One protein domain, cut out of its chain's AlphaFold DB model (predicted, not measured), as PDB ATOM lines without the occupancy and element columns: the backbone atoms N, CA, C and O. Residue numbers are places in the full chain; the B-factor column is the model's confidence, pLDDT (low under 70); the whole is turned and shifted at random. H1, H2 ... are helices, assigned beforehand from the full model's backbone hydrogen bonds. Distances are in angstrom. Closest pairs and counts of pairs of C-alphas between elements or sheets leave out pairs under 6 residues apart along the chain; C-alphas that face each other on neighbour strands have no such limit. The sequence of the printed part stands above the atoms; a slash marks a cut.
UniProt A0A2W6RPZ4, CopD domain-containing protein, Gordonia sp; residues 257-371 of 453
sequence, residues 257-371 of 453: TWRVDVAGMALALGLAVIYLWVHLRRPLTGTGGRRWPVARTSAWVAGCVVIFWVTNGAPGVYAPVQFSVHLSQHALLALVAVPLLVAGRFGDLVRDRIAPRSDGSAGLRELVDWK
ATOM      1  N   THR A 257      86.963  74.189 131.415       91.19
ATOM      2  CA  THR A 257      86.301  74.215 132.719       91.19
ATOM      3  C   THR A 257      86.319  75.622 133.288       91.19
ATOM      4  O   THR A 257      87.374  76.226 133.493       91.19
ATOM      5  N   TRP A 258      85.122  76.124 133.562       91.12
ATOM      6  CA  TRP A 258      84.899  77.447 134.117       91.12
ATOM      7  C   TRP A 258      83.902  77.367 135.259       91.12
ATOM      8  O   TRP A 258      82.968  76.567 135.253       91.12
ATOM      9  N   ARG A 259      84.089  78.261 136.214       86.88
ATOM     10  CA  ARG A 259      83.165  78.549 137.296       86.88
ATOM     11  C   ARG A 259      82.894  80.043 137.348       86.88
ATOM     12  O   ARG A 259      83.685  80.847 136.862       86.88
ATOM     13  N   VAL A 260      81.793  80.420 137.983       86.50
ATOM     14  CA  VAL A 260      81.427  81.826 138.154       86.50
ATOM     15  C   VAL A 260      81.834  82.295 139.549       86.50
ATOM     16  O   VAL A 260      81.151  82.014 140.530       86.50
ATOM     17  N   ASP A 261      82.937  83.036 139.633       88.88
ATOM     18  CA  ASP A 261      83.301  83.844 140.800       88.88
ATOM     19  C   ASP A 261      82.979  85.310 140.492       88.88
ATOM     20  O   ASP A 261      83.721  86.025 139.805       88.88
ATOM     21  N   VAL A 262      81.841  85.767 141.021       89.06
ATOM     22  CA  VAL A 262      81.322  87.112 140.759       89.06
ATOM     23  C   VAL A 262      82.204  88.185 141.395       89.06
ATOM     24  O   VAL A 262      82.321  89.275 140.834       89.06
ATOM     25  N   ALA A 263      82.854  87.903 142.525       89.62
ATOM     26  CA  ALA A 263      83.724  88.865 143.194       89.62
ATOM     27  C   ALA A 263      85.032  89.056 142.415       89.62
ATOM     28  O   ALA A 263      85.417  90.197 142.133       89.62
ATOM     29  N   GLY A 264      85.673  87.959 142.006       92.44
ATOM     30  CA  GLY A 264      86.859  87.972 141.148       92.44
ATOM     31  C   GLY A 264      86.584  88.642 139.801       92.44
ATOM     32  O   GLY A 264      87.335  89.528 139.373       92.44
ATOM     33  N   MET A 265      85.451  88.308 139.177       92.62
ATOM     34  CA  MET A 265      85.004  88.922 137.928       92.62
ATOM     35  C   MET A 265      84.728  90.424 138.094       92.62
ATOM     36  O   MET A 265      85.239  91.233 137.316       92.62
ATOM     37  N   ALA A 266      83.976  90.832 139.121       92.56
ATOM     38  CA  ALA A 266      83.678  92.240 139.382       92.56
ATOM     39  C   ALA A 266      84.945  93.059 139.665       92.56
ATOM     40  O   ALA A 266      85.057  94.195 139.195       92.56
ATOM     41  N   LEU A 267      85.919  92.491 140.383       95.25
ATOM     42  CA  LEU A 267      87.214  93.124 140.619       95.25
ATOM     43  C   LEU A 267      87.984  93.321 139.306       95.25
ATOM     44  O   LEU A 267      88.421  94.438 139.021       95.25
ATOM     45  N   ALA A 268      88.116  92.271 138.491       97.12
ATOM     46  CA  ALA A 268      88.812  92.332 137.207       97.12
ATOM     47  C   ALA A 268      88.169  93.354 136.251       97.12
ATOM     48  O   ALA A 268      88.866  94.220 135.712       97.12
ATOM     49  N   LEU A 269      86.841  93.316 136.090       95.75
ATOM     50  CA  LEU A 269      86.116  94.284 135.263       95.75
ATOM     51  C   LEU A 269      86.211  95.702 135.828       95.75
ATOM     52  O   LEU A 269      86.450  96.637 135.068       95.75
ATOM     53  N   GLY A 270      86.065  95.885 137.140       95.31
ATOM     54  CA  GLY A 270      86.167  97.197 137.780       95.31
ATOM     55  C   GLY A 270      87.530  97.850 137.549       95.31
ATOM     56  O   GLY A 270      87.600  99.027 137.184       95.31
ATOM     57  N   LEU A 271      88.612  97.074 137.686       97.31
ATOM     58  CA  LEU A 271      89.982  97.513 137.405       97.31
ATOM     59  C   LEU A 271      90.201  97.822 135.918       97.31
ATOM     60  O   LEU A 271      90.845  98.824 135.590       97.31
ATOM     61  N   ALA A 272      89.662  97.013 135.006       97.88
ATOM     62  CA  ALA A 272      89.756  97.269 133.572       97.88
ATOM     63  C   ALA A 272      88.988  98.542 133.177       97.88
ATOM     64  O   ALA A 272      89.547  99.438 132.540       97.88
ATOM     65  N   VAL A 273      87.733  98.669 133.618       96.00
ATOM     66  CA  VAL A 273      86.859  99.809 133.316       96.00
ATOM     67  C   VAL A 273      87.444 101.105 133.860       96.00
ATOM     68  O   VAL A 273      87.512 102.081 133.114       96.00
ATOM     69  N   ILE A 274      87.909 101.142 135.117       95.44
ATOM     70  CA  ILE A 274      88.485 102.373 135.673       95.44
ATOM     71  C   ILE A 274      89.754 102.775 134.919       95.44
ATOM     72  O   ILE A 274      89.919 103.952 134.600       95.44
ATOM     73  N   TYR A 275      90.623 101.824 134.567       96.75
ATOM     74  CA  TYR A 275      91.845 102.122 133.824       96.75
ATOM     75  C   TYR A 275      91.542 102.655 132.429       96.75
ATOM     76  O   TYR A 275      92.057 103.708 132.053       96.75
ATOM     77  N   LEU A 276      90.670 101.974 131.682       96.50
ATOM     78  CA  LEU A 276      90.271 102.391 130.340       96.50
ATOM     79  C   LEU A 276      89.541 103.735 130.374       96.50
ATOM     80  O   LEU A 276      89.840 104.614 129.572       96.50
ATOM     81  N   TRP A 277      88.668 103.962 131.353       95.12
ATOM     82  CA  TRP A 277      88.006 105.251 131.543       95.12
ATOM     83  C   TRP A 277      88.998 106.392 131.797       95.12
ATOM     84  O   TRP A 277      88.809 107.486 131.265       95.12
ATOM     85  N   VAL A 278      90.070 106.167 132.570       95.12
ATOM     86  CA  VAL A 278      91.140 107.168 132.730       95.12
ATOM     87  C   VAL A 278      91.941 107.315 131.432       95.12
ATOM     88  O   VAL A 278      92.233 108.438 131.027       95.12
ATOM     89  N   HIS A 279      92.273 106.211 130.762       93.94
ATOM     90  CA  HIS A 279      93.054 106.199 129.523       93.94
ATOM     91  C   HIS A 279      92.376 106.972 128.383       93.94
ATOM     92  O   HIS A 279      93.037 107.729 127.672       93.94
ATOM     93  N   LEU A 280      91.055 106.832 128.257       93.75
ATOM     94  CA  LEU A 280      90.237 107.494 127.240       93.75
ATOM     95  C   LEU A 280      90.069 109.005 127.481       93.75
ATOM     96  O   LEU A 280      89.593 109.723 126.601       93.75
ATOM     97  N   ARG A 281      90.464 109.527 128.651       92.00
ATOM     98  CA  ARG A 281      90.453 110.972 128.909       92.00
ATOM     99  C   ARG A 281      91.559 111.672 128.126       92.00
ATOM    100  O   ARG A 281      92.651 111.140 127.904       92.00
ATOM    101  N   ARG A 282      91.290 112.923 127.748       90.25
ATOM    102  CA  ARG A 282      92.296 113.775 127.110       90.25
ATOM    103  C   ARG A 282      93.473 114.001 128.074       90.25
ATOM    104  O   ARG A 282      93.226 114.210 129.264       90.25
ATOM    105  N   PRO A 283      94.727 113.945 127.588       88.50
ATOM    106  CA  PRO A 283      95.881 114.316 128.398       88.50
ATOM    107  C   PRO A 283      95.759 115.765 128.875       88.50
ATOM    108  O   PRO A 283      95.192 116.610 128.173       88.50
ATOM    109  N   LEU A 284      96.304 116.058 130.055       87.19
ATOM    110  CA  LEU A 284      96.365 117.423 130.566       87.19
ATOM    111  C   LEU A 284      97.315 118.285 129.719       87.19
ATOM    112  O   LEU A 284      98.382 117.848 129.286       87.19
ATOM    113  N   THR A 285      96.949 119.550 129.513       79.81
ATOM    114  CA  THR A 285      97.821 120.547 128.881       79.81
ATOM    115  C   THR A 285      99.128 120.680 129.664       79.81
ATOM    116  O   THR A 285      99.108 120.919 130.869       79.81
ATOM    117  N   GLY A 286     100.263 120.523 128.977       72.25
ATOM    118  CA  GLY A 286     101.599 120.600 129.581       72.25
ATOM    119  C   GLY A 286     102.298 119.255 129.806       72.25
ATOM    120  O   GLY A 286     103.477 119.256 130.146       72.25
ATOM    121  N   THR A 287     101.650 118.110 129.548       66.94
ATOM    122  CA  THR A 287     102.318 116.789 129.614       66.94
ATOM    123  C   THR A 287     103.104 116.424 128.344       66.94
ATOM    124  O   THR A 287     103.613 115.314 128.196       66.94
ATOM    125  N   GLY A 288     103.272 117.390 127.433       60.94
ATOM    126  CA  GLY A 288     104.194 117.304 126.295       60.94
ATOM    127  C   GLY A 288     103.691 116.494 125.097       60.94
ATOM    128  O   GLY A 288     104.498 116.113 124.258       60.94
ATOM    129  N   GLY A 289     102.389 116.191 125.005       59.66
ATOM    130  CA  GLY A 289     101.796 115.510 123.839       59.66
ATOM    131  C   GLY A 289     102.276 114.068 123.616       59.66
ATOM    132  O   GLY A 289     101.969 113.458 122.592       59.66
ATOM    133  N   ARG A 290     103.030 113.498 124.561       72.56
ATOM    134  CA  ARG A 290     103.619 112.165 124.430       72.56
ATOM    135  C   ARG A 290     102.511 111.114 124.549       72.56
ATOM    136  O   ARG A 290     101.786 111.071 125.542       72.56
ATOM    137  N   ARG A 291     102.352 110.280 123.515       83.44
ATOM    138  CA  ARG A 291     101.340 109.208 123.492       83.44
ATOM    139  C   ARG A 291     101.582 108.242 124.659       83.44
ATOM    140  O   ARG A 291     102.726 107.886 124.940       83.44
ATOM    141  N   TRP A 292     100.511 107.830 125.342       90.62
ATOM    142  CA  TRP A 292     100.615 106.857 126.433       90.62
ATOM    143  C   TRP A 292     101.060 105.500 125.860       90.62
ATOM    144  O   TRP A 292     100.435 105.039 124.904       90.62
ATOM    145  N   PRO A 293     102.123 104.862 126.387       93.38
ATOM    146  CA  PRO A 293     102.639 103.622 125.812       93.38
ATOM    147  C   PRO A 293     101.601 102.495 125.849       93.38
ATOM    148  O   PRO A 293     101.117 102.144 126.927       93.38
ATOM    149  N   VAL A 294     101.320 101.880 124.693       94.31
ATOM    150  CA  VAL A 294     100.360 100.763 124.576       94.31
ATOM    151  C   VAL A 294     100.763  99.591 125.470       94.31
ATOM    152  O   VAL A 294      99.897  99.005 126.106       94.31
ATOM    153  N   ALA A 295     102.068  99.339 125.625       96.12
ATOM    154  CA  ALA A 295     102.606  98.304 126.510       96.12
ATOM    155  C   ALA A 295     102.142  98.430 127.978       96.12
ATOM    156  O   ALA A 295     102.002  97.430 128.672       96.12
ATOM    157  N   ARG A 296     101.885  99.652 128.472       96.12
ATOM    158  CA  ARG A 296     101.377  99.857 129.843       96.12
ATOM    159  C   ARG A 296      99.899  99.505 129.937       96.12
ATOM    160  O   ARG A 296      99.480  98.855 130.889       96.12
ATOM    161  N   THR A 297      99.121  99.917 128.939       96.62
ATOM    162  CA  THR A 297      97.704  99.559 128.860       96.62
ATOM    163  C   THR A 297      97.537  98.050 128.698       96.62
ATOM    164  O   THR A 297      96.738  97.459 129.417       96.62
ATOM    165  N   SER A 298      98.317  97.412 127.820       97.31
ATOM    166  CA  SER A 298      98.259  95.964 127.619       97.31
ATOM    167  C   SER A 298      98.692  95.198 128.866       97.31
ATOM    168  O   SER A 298      98.008  94.252 129.230       97.31
ATOM    169  N   ALA A 299      99.742  95.635 129.574       98.12
ATOM    170  CA  ALA A 299     100.139  95.025 130.845       98.12
ATOM    171  C   ALA A 299      99.016  95.099 131.892       98.12
ATOM    172  O   ALA A 299      98.693  94.094 132.516       98.12
ATOM    173  N   TRP A 300      98.359  96.255 132.042       98.31
ATOM    174  CA  TRP A 300      97.232  96.386 132.971       98.31
ATOM    175  C   TRP A 300      96.062  95.465 132.610       98.31
ATOM    176  O   TRP A 300      95.529  94.763 133.470       98.31
ATOM    177  N   VAL A 301      95.664  95.465 131.334       98.31
ATOM    178  CA  VAL A 301      94.565  94.625 130.842       98.31
ATOM    179  C   VAL A 301      94.914  93.145 130.997       98.31
ATOM    180  O   VAL A 301      94.080  92.388 131.480       98.31
ATOM    181  N   ALA A 302      96.153  92.744 130.700       98.44
ATOM    182  CA  ALA A 302      96.637  91.387 130.934       98.44
ATOM    183  C   ALA A 302      96.555  91.008 132.420       98.44
ATOM    184  O   ALA A 302      96.079  89.927 132.740       98.44
ATOM    185  N   GLY A 303      96.921  91.909 133.340       98.38
ATOM    186  CA  GLY A 303      96.741  91.688 134.778       98.38
ATOM    187  C   GLY A 303      95.276  91.450 135.165       98.38
ATOM    188  O   GLY A 303      94.987  90.544 135.942       98.38
ATOM    189  N   CYS A 304      94.337  92.202 134.577       98.50
ATOM    190  CA  CYS A 304      92.899  91.993 134.785       98.50
ATOM    191  C   CYS A 304      92.424  90.641 134.223       98.50
ATOM    192  O   CYS A 304      91.657  89.947 134.884       98.50
ATOM    193  N   VAL A 305      92.906  90.247 133.038       98.19
ATOM    194  CA  VAL A 305      92.612  88.939 132.424       98.19
ATOM    195  C   VAL A 305      93.142  87.796 133.289       98.19
ATOM    196  O   VAL A 305      92.428  86.819 133.490       98.19
ATOM    197  N   VAL A 306      94.344  87.928 133.859       98.06
ATOM    198  CA  VAL A 306      94.900  86.928 134.783       98.06
ATOM    199  C   VAL A 306      94.039  86.815 136.041       98.06
ATOM    200  O   VAL A 306      93.722  85.701 136.431       98.06
ATOM    201  N   ILE A 307      93.603  87.925 136.653       98.06
ATOM    202  CA  ILE A 307      92.686  87.872 137.812       98.06
ATOM    203  C   ILE A 307      91.397  87.135 137.447       98.06
ATOM    204  O   ILE A 307      90.971  86.247 138.184       98.06
ATOM    205  N   PHE A 308      90.794  87.482 136.309       96.94
ATOM    206  CA  PHE A 308      89.573  86.842 135.831       96.94
ATOM    207  C   PHE A 308      89.773  85.334 135.625       96.94
ATOM    208  O   PHE A 308      89.034  84.540 136.196       96.94
ATOM    209  N   TRP A 309      90.809  84.929 134.886       96.31
ATOM    210  CA  TRP A 309      91.083  83.520 134.600       96.31
ATOM    211  C   TRP A 309      91.470  82.717 135.847       96.31
ATOM    212  O   TRP A 309      91.005  81.599 136.016       96.31
ATOM    213  N   VAL A 310      92.271  83.275 136.756       96.31
ATOM    214  CA  VAL A 310      92.671  82.568 137.983       96.31
ATOM    215  C   VAL A 310      91.479  82.337 138.920       96.31
ATOM    216  O   VAL A 310      91.435  81.321 139.601       96.31
ATOM    217  N   THR A 311      90.509  83.254 138.952       94.50
ATOM    218  CA  THR A 311      89.324  83.137 139.822       94.50
ATOM    219  C   THR A 311      88.189  82.327 139.191       94.50
ATOM    220  O   THR A 311      87.506  81.587 139.891       94.50
ATOM    221  N   ASN A 312      87.991  82.438 137.873       93.50
ATOM    222  CA  ASN A 312      86.858  81.832 137.163       93.50
ATOM    223  C   ASN A 312      87.240  80.606 136.313       93.50
ATOM    224  O   ASN A 312      86.371  79.818 135.963       93.50
ATOM    225  N   GLY A 313      88.504  80.435 135.934       94.00
ATOM    226  CA  GLY A 313      88.964  79.313 135.112       94.00
ATOM    227  C   GLY A 313      89.370  78.092 135.938       94.00
ATOM    228  O   GLY A 313      89.066  77.992 137.129       94.00
ATOM    229  N   ALA A 314      90.129  77.187 135.315       93.56
ATOM    230  CA  ALA A 314      90.590  75.951 135.943       93.56
ATOM    231  C   ALA A 314      91.248  76.131 137.327       93.56
ATOM    232  O   ALA A 314      90.879  75.379 138.227       93.56
ATOM    233  N   PRO A 315      92.141  77.114 137.582       94.19
ATOM    234  CA  PRO A 315      92.714  77.271 138.919       94.19
ATOM    235  C   PRO A 315      91.646  77.420 140.008       94.19
ATOM    236  O   PRO A 315      91.728  76.744 141.026       94.19
ATOM    237  N   GLY A 316      90.597  78.207 139.752       91.69
ATOM    238  CA  GLY A 316      89.500  78.414 140.695       91.69
ATOM    239  C   GLY A 316      88.596  77.193 140.895       91.69
ATOM    240  O   GLY A 316      87.904  77.130 141.908       91.69
ATOM    241  N   VAL A 317      88.582  76.247 139.949       91.94
ATOM    242  CA  VAL A 317      87.796  74.999 140.019       91.94
ATOM    243  C   VAL A 317      88.550  73.915 140.788       91.94
ATOM    244  O   VAL A 317      87.963  73.205 141.592       91.94
ATOM    245  N   TYR A 318      89.861  73.792 140.569       92.19
ATOM    246  CA  TYR A 318      90.673  72.758 141.217       92.19
ATOM    247  C   TYR A 318      91.253  73.201 142.570       92.19
ATOM    248  O   TYR A 318      91.624  72.349 143.374       92.19
ATOM    249  N   ALA A 319      91.336  74.504 142.865       92.00
ATOM    250  CA  ALA A 319      91.893  74.999 144.127       92.00
ATOM    251  C   ALA A 319      91.204  74.470 145.405       92.00
ATOM    252  O   ALA A 319      91.937  74.202 146.357       92.00
ATOM    253  N   PRO A 320      89.867  74.288 145.473       89.38
ATOM    254  CA  PRO A 320      89.216  73.721 146.660       89.38
ATOM    255  C   PRO A 320      89.618  72.266 146.948       89.38
ATOM    256  O   PRO A 320      89.714  71.869 148.105       89.38
ATOM    257  N   VAL A 321      89.913  71.485 145.903       90.25
ATOM    258  CA  VAL A 321      90.224  70.047 146.013       90.25
ATOM    259  C   VAL A 321      91.725  69.737 145.982       90.25
ATOM    260  O   VAL A 321      92.138  68.636 146.343       90.25
ATOM    261  N   GLN A 322      92.568  70.682 145.552       91.06
ATOM    262  CA  GLN A 322      94.011  70.484 145.397       91.06
ATOM    263  C   GLN A 322      94.825  71.639 145.985       91.06
ATOM    264  O   GLN A 322      94.886  72.744 145.440       91.06
ATOM    265  N   PHE A 323      95.578  71.339 147.046       92.56
ATOM    266  CA  PHE A 323      96.446  72.308 147.722       92.56
ATOM    267  C   PHE A 323      97.520  72.920 146.802       92.56
ATOM    268  O   PHE A 323      97.796  74.118 146.875       92.56
ATOM    269  N   SER A 324      98.112  72.132 145.900       94.88
ATOM    270  CA  SER A 324      99.107  72.625 144.935       94.88
ATOM    271  C   SER A 324      98.518  73.669 143.980       94.88
ATOM    272  O   SER A 324      99.157  74.691 143.707       94.88
ATOM    273  N   VAL A 325      97.286  73.458 143.510       94.56
ATOM    274  CA  VAL A 325      96.567  74.424 142.672       94.56
ATOM    275  C   VAL A 325      96.168  75.646 143.487       94.56
ATOM    276  O   VAL A 325      96.363  76.764 143.016       94.56
ATOM    277  N   HIS A 326      95.720  75.468 144.731       94.38
ATOM    278  CA  HIS A 326      95.425  76.577 145.638       94.38
ATOM    279  C   HIS A 326      96.637  77.503 145.845       94.38
ATOM    280  O   HIS A 326      96.523  78.729 145.731       94.38
ATOM    281  N   LEU A 327      97.822  76.933 146.087       97.12
ATOM    282  CA  LEU A 327      99.068  77.699 146.176       97.12
ATOM    283  C   LEU A 327      99.430  78.360 144.844       97.12
ATOM    284  O   LEU A 327      99.841  79.522 144.827       97.12
ATOM    285  N   SER A 328      99.244  77.654 143.728       95.38
ATOM    286  CA  SER A 328      99.504  78.193 142.389       95.38
ATOM    287  C   SER A 328      98.590  79.376 142.070       95.38
ATOM    288  O   SER A 328      99.054  80.376 141.534       95.38
ATOM    289  N   GLN A 329      97.319  79.322 142.466       95.31
ATOM    290  CA  GLN A 329      96.369  80.426 142.351       95.31
ATOM    291  C   GLN A 329      96.858  81.668 143.112       95.31
ATOM    292  O   GLN A 329      96.903  82.761 142.542       95.31
ATOM    293  N   HIS A 330      97.314  81.514 144.358       96.12
ATOM    294  CA  HIS A 330      97.903  82.619 145.124       96.12
ATOM    295  C   HIS A 330      99.185  83.155 144.476       96.12
ATOM    296  O   HIS A 330      99.366  84.371 144.369       96.12
ATOM    297  N   ALA A 331     100.054  82.259 144.003       97.38
ATOM    298  CA  ALA A 331     101.290  82.620 143.322       97.38
ATOM    299  C   ALA A 331     101.017  83.383 142.017       97.38
ATOM    300  O   ALA A 331     101.648  84.406 141.777       97.38
ATOM    301  N   LEU A 332     100.048  82.966 141.202       97.56
ATOM    302  CA  LEU A 332      99.674  83.658 139.965       97.56
ATOM    303  C   LEU A 332      99.110  85.056 140.245       97.56
ATOM    304  O   LEU A 332      99.491  86.023 139.580       97.56
ATOM    305  N   LEU A 333      98.258  85.204 141.262       97.00
ATOM    306  CA  LEU A 333      97.755  86.519 141.663       97.00
ATOM    307  C   LEU A 333      98.896  87.432 142.143       97.00
ATOM    308  O   LEU A 333      99.003  88.577 141.699       97.00
ATOM    309  N   ALA A 334      99.779  86.929 143.007       97.00
ATOM    310  CA  ALA A 334     100.839  87.727 143.622       97.00
ATOM    311  C   ALA A 334     102.032  88.005 142.690       97.00
ATOM    312  O   ALA A 334     102.596  89.098 142.733       97.00
ATOM    313  N   LEU A 335     102.426  87.034 141.864       97.88
ATOM    314  CA  LEU A 335     103.655  87.063 141.062       97.88
ATOM    315  C   LEU A 335     103.411  87.368 139.581       97.88
ATOM    316  O   LEU A 335     104.354  87.746 138.893       97.88
ATOM    317  N   VAL A 336     102.176  87.247 139.083       98.19
ATOM    318  CA  VAL A 336     101.842  87.566 137.684       98.19
ATOM    319  C   VAL A 336     100.882  88.748 137.610       98.19
ATOM    320  O   VAL A 336     101.238  89.791 137.056       98.19
ATOM    321  N   ALA A 337      99.692  88.639 138.208       97.88
ATOM    322  CA  ALA A 337      98.679  89.688 138.095       97.88
ATOM    323  C   ALA A 337      99.142  91.013 138.720       97.88
ATOM    324  O   ALA A 337      99.075  92.059 138.070       97.88
ATOM    325  N   VAL A 338      99.654  90.988 139.956       97.31
ATOM    326  CA  VAL A 338     100.108  92.209 140.642       97.31
ATOM    327  C   VAL A 338     101.249  92.909 139.883       97.31
ATOM    328  O   VAL A 338     101.108  94.108 139.625       97.31
ATOM    329  N   PRO A 339     102.339  92.238 139.455       97.81
ATOM    330  CA  PRO A 339     103.378  92.883 138.652       97.81
ATOM    331  C   PRO A 339     102.869  93.477 137.335       97.81
ATOM    332  O   PRO A 339     103.269  94.589 136.986       97.81
ATOM    333  N   LEU A 340     101.942  92.806 136.643       98.31
ATOM    334  CA  LEU A 340     101.297  93.329 135.432       98.31
ATOM    335  C   LEU A 340     100.490  94.611 135.709       98.31
ATOM    336  O   LEU A 340     100.631  95.608 134.993       98.31
ATOM    337  N   LEU A 341      99.708  94.638 136.793       97.75
ATOM    338  CA  LEU A 341      98.981  95.837 137.224       97.75
ATOM    339  C   LEU A 341      99.937  96.978 137.616       97.75
ATOM    340  O   LEU A 341      99.716  98.139 137.258       97.75
ATOM    341  N   VAL A 342     101.043  96.674 138.300       96.75
ATOM    342  CA  VAL A 342     102.072  97.669 138.650       96.75
ATOM    343  C   VAL A 342     102.752  98.223 137.391       96.75
ATOM    344  O   VAL A 342     102.910  99.444 137.265       96.75
ATOM    345  N   ALA A 343     103.080  97.366 136.420       96.50
ATOM    346  CA  ALA A 343     103.651  97.756 135.129       96.50
ATOM    347  C   ALA A 343     102.718  98.679 134.324       96.50
ATOM    348  O   ALA A 343     103.185  99.551 133.583       96.50
ATOM    349  N   GLY A 344     101.403  98.574 134.543       95.50
ATOM    350  CA  GLY A 344     100.408  99.476 133.970       95.50
ATOM    351  C   GLY A 344     100.506 100.935 134.431       95.50
ATOM    352  O   GLY A 344      99.936 101.816 133.779       95.50
ATOM    353  N   ARG A 345     101.247 101.216 135.519       95.06
ATOM    354  CA  ARG A 345     101.506 102.559 136.080       95.06
ATOM    355  C   ARG A 345     100.241 103.409 136.216       95.06
ATOM    356  O   ARG A 345     100.240 104.596 135.886       95.06
ATOM    357  N   PHE A 346      99.169 102.809 136.737       95.31
ATOM    358  CA  PHE A 346      97.866 103.465 136.887       95.31
ATOM    359  C   PHE A 346      97.952 104.809 137.619       95.31
ATOM    360  O   PHE A 346      97.318 105.777 137.207       95.31
ATOM    361  N   GLY A 347      98.801 104.905 138.648       93.00
ATOM    362  CA  GLY A 347      99.026 106.161 139.358       93.00
ATOM    363  C   GLY A 347      99.495 107.285 138.432       93.00
ATOM    364  O   GLY A 347      98.947 108.377 138.474       93.00
ATOM    365  N   ASP A 348     100.446 107.019 137.539       92.31
ATOM    366  CA  ASP A 348     100.945 108.032 136.603       92.31
ATOM    367  C   ASP A 348      99.945 108.342 135.494       92.31
ATOM    368  O   ASP A 348      99.845 109.494 135.079       92.31
ATOM    369  N   LEU A 349      99.165 107.347 135.062       94.38
ATOM    370  CA  LEU A 349      98.073 107.563 134.116       94.38
ATOM    371  C   LEU A 349      97.037 108.527 134.707       94.38
ATOM    372  O   LEU A 349      96.668 109.512 134.074       94.38
ATOM    373  N   VAL A 350      96.620 108.298 135.955       94.44
ATOM    374  CA  VAL A 350      95.753 109.227 136.692       94.44
ATOM    375  C   VAL A 350      96.396 110.609 136.764       94.44
ATOM    376  O   VAL A 350      95.700 111.613 136.598       94.44
ATOM    377  N   ARG A 351      97.719 110.684 136.960       92.19
ATOM    378  CA  ARG A 351      98.407 111.971 137.048       92.19
ATOM    379  C   ARG A 351      98.470 112.747 135.730       92.19
ATOM    380  O   ARG A 351      98.454 113.977 135.753       92.19
ATOM    381  N   ASP A 352      98.551 112.037 134.617       92.06
ATOM    382  CA  ASP A 352      98.594 112.591 133.261       92.06
ATOM    383  C   ASP A 352      97.201 113.016 132.756       92.06
ATOM    384  O   ASP A 352      97.086 113.906 131.916       92.06
ATOM    385  N   ARG A 353      96.132 112.392 133.275       92.50
ATOM    386  CA  ARG A 353      94.765 112.490 132.722       92.50
ATOM    387  C   ARG A 353      93.759 113.216 133.610       92.50
ATOM    388  O   ARG A 353      92.707 113.630 133.125       92.50
ATOM    389  N   ILE A 354      94.026 113.338 134.911       92.44
ATOM    390  CA  ILE A 354      93.088 113.916 135.881       92.44
ATOM    391  C   ILE A 354      93.754 115.078 136.614       92.44
ATOM    392  O   ILE A 354      94.742 114.907 137.339       92.44
ATOM    393  N   ALA A 355      93.181 116.268 136.418       91.00
ATOM    394  CA  ALA A 355      93.598 117.480 137.105       91.00
ATOM    395  C   ALA A 355      93.292 117.379 138.611       91.00
ATOM    396  O   ALA A 355      92.249 116.830 138.981       91.00
ATOM    397  N   PRO A 356      94.174 117.908 139.477       91.06
ATOM    398  CA  PRO A 356      93.889 118.002 140.901       91.06
ATOM    399  C   PRO A 356      92.698 118.934 141.140       91.06
ATOM    400  O   PRO A 356      92.537 119.955 140.466       91.06
ATOM    401  N   ARG A 357      91.860 118.588 142.111       88.94
ATOM    402  CA  ARG A 357      90.693 119.382 142.497       88.94
ATOM    403  C   ARG A 357      91.096 120.579 143.359       88.94
ATOM    404  O   ARG A 357      91.960 120.472 144.226       88.94
ATOM    405  N   SER A 358      90.417 121.707 143.154       84.44
ATOM    406  CA  SER A 358      90.581 122.947 143.930       84.44
ATOM    407  C   SER A 358      89.526 123.133 145.030       84.44
ATOM    408  O   SER A 358      89.670 124.007 145.877       84.44
ATOM    409  N   ASP A 359      88.485 122.296 145.053       80.19
ATOM    410  CA  ASP A 359      87.308 122.412 145.931       80.19
ATOM    411  C   ASP A 359      87.496 121.796 147.336       80.19
ATOM    412  O   ASP A 359      86.545 121.697 148.115       80.19
ATOM    413  N   GLY A 360      88.711 121.338 147.657       77.56
ATOM    414  CA  GLY A 360      89.038 120.656 148.912       77.56
ATOM    415  C   GLY A 360      88.498 119.222 149.027       77.56
ATOM    416  O   GLY A 360      88.748 118.561 150.038       77.56
ATOM    417  N   SER A 361      87.789 118.712 148.014       82.94
ATOM    418  CA  SER A 361      87.298 117.332 147.991       82.94
ATOM    419  C   SER A 361      88.398 116.338 147.606       82.94
ATOM    420  O   SER A 361      89.375 116.679 146.940       82.94
ATOM    421  N   ALA A 362      88.233 115.076 148.008       83.94
ATOM    422  CA  ALA A 362      89.113 113.992 147.584       83.94
ATOM    423  C   ALA A 362      88.498 113.247 146.390       83.94
ATOM    424  O   ALA A 362      87.353 112.797 146.441       83.94
ATOM    425  N   GLY A 363      89.247 113.137 145.299       86.50
ATOM    426  CA  GLY A 363      88.948 112.287 144.154       86.50
ATOM    427  C   GLY A 363      90.030 111.239 143.937       86.50
ATOM    428  O   GLY A 363      90.920 111.042 144.764       86.50
ATOM    429  N   LEU A 364      89.948 110.563 142.791       89.62
ATOM    430  CA  LEU A 364      90.898 109.520 142.412       89.62
ATOM    431  C   LEU A 364      92.345 110.044 142.385       89.62
ATOM    432  O   LEU A 364      93.248 109.378 142.884       89.62
ATOM    433  N   ARG A 365      92.556 111.261 141.867       91.12
ATOM    434  CA  ARG A 365      93.875 111.909 141.814       91.12
ATOM    435  C   ARG A 365      94.433 112.182 143.210       91.12
ATOM    436  O   ARG A 365      95.587 111.874 143.489       91.12
ATOM    437  N   GLU A 366      93.602 112.711 144.097       90.75
ATOM    438  CA  GLU A 366      93.974 113.060 145.468       90.75
ATOM    439  C   GLU A 366      94.213 111.823 146.337       90.75
ATOM    440  O   GLU A 366      94.976 111.911 147.300       90.75
ATOM    441  N   LEU A 367      93.563 110.700 146.016       87.38
ATOM    442  CA  LEU A 367      93.793 109.405 146.654       87.38
ATOM    443  C   LEU A 367      95.119 108.789 146.190       87.38
ATOM    444  O   LEU A 367      95.890 108.319 147.020       87.38
ATOM    445  N   VAL A 368      95.419 108.853 144.890       88.38
ATOM    446  CA  VAL A 368      96.693 108.381 144.315       88.38
ATOM    447  C   VAL A 368      97.892 109.184 144.834       88.38
ATOM    448  O   VAL A 368      98.964 108.624 145.058       88.38
ATOM    449  N   ASP A 369      97.725 110.490 145.042       87.75
ATOM    450  CA  ASP A 369      98.772 111.367 145.584       87.75
ATOM    451  C   ASP A 369      98.789 111.420 147.118       87.75
ATOM    452  O   ASP A 369      99.628 112.101 147.719       87.75
ATOM    453  N   TRP A 370      97.871 110.710 147.777       84.75
ATOM    454  CA  TRP A 370      97.767 110.744 149.222       84.75
ATOM    455  C   TRP A 370      98.984 110.094 149.887       84.75
ATOM    456  O   TRP A 370      99.352 108.955 149.611       84.75
ATOM    457  N   LYS A 371      99.581 110.824 150.835       81.06
ATOM    458  CA  LYS A 371     100.667 110.335 151.687       81.06
ATOM    459  C   LYS A 371     100.255 110.399 153.160       81.06
ATOM    460  O   LYS A 371      99.874 111.480 153.631       81.06
TER     461      LYS A 371
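Overview. This is residues 257 to 371 of the 453 residues of the protein "CopD domain-containing protein" of Gordonia sp (UniProt A0A2W6RPZ4). Three long helices, H1, H2 and H4, lie side by side in alternating directions, with H2 packed on both of the others while H1 and H4 stay apart. Short H3 sits at one end of this group, and H5 with H6 makes a small cluster at the other, where residues 280 to 293 form a long loop. The printed part has 115 residues, with six named helices in the order H1 to H6 and no named strand; the class is all helix. The whole is loose, with a radius of gyration of the C-alphas of 16.9 A, and elongated, spanning 53 by 30 by 23 A.

Arrangement. H1, residues 262 to 279, and H2, residues 294 to 312, form a helical hairpin at a shallow tilt of 11 degrees, their closest C-alphas, Ala 268 and Cys 304, 4.8 A apart. H3, residues 314 to 318, is close to H2 but not clearly touching, with the C-alphas of Val 310 and Gly 316 at 5.9 A. H4, residues 323 to 343, touches H2 at a shallow tilt of 21 degrees, opposite ways, with the C-alphas of Gly 303 and Ala 337 closest at 4.3 A. With residues 325 to 329 alone H4 touches H3, closest at the C-alphas of Pro 315 and Gln 329, 5.9 A. H5, residues 346 to 353, touches residues 275 to 279 of H1, closest at the C-alphas of Val 278 and Val 350, 6.4 A. H6, residues 364 to 368, touches H5, closest at the C-alphas of Gly 347 and Val 368, 5.9 A. Every O i to N i+4 pair is within hydrogen-bond range in H1, H2, H3, H5 and H6, and 14 of 17 are in H4.

Along the chain. H1 begins at C-alpha 262 (81.322, 87.112, 140.759) and is 25.1 A long. H2 measures 26.4 A and H4 29.3 A from first to last C-alpha. H6 ends at C-alpha 368 (96.693, 108.381, 144.315).

Size, cuts and confidence. The C-alphas farthest apart, those of Gly 286 and Val 321, are 54.4 A apart. The printed part has no cut. The link from H1 to H2 is long, and its residues 287 to 289 have pLDDT under 70.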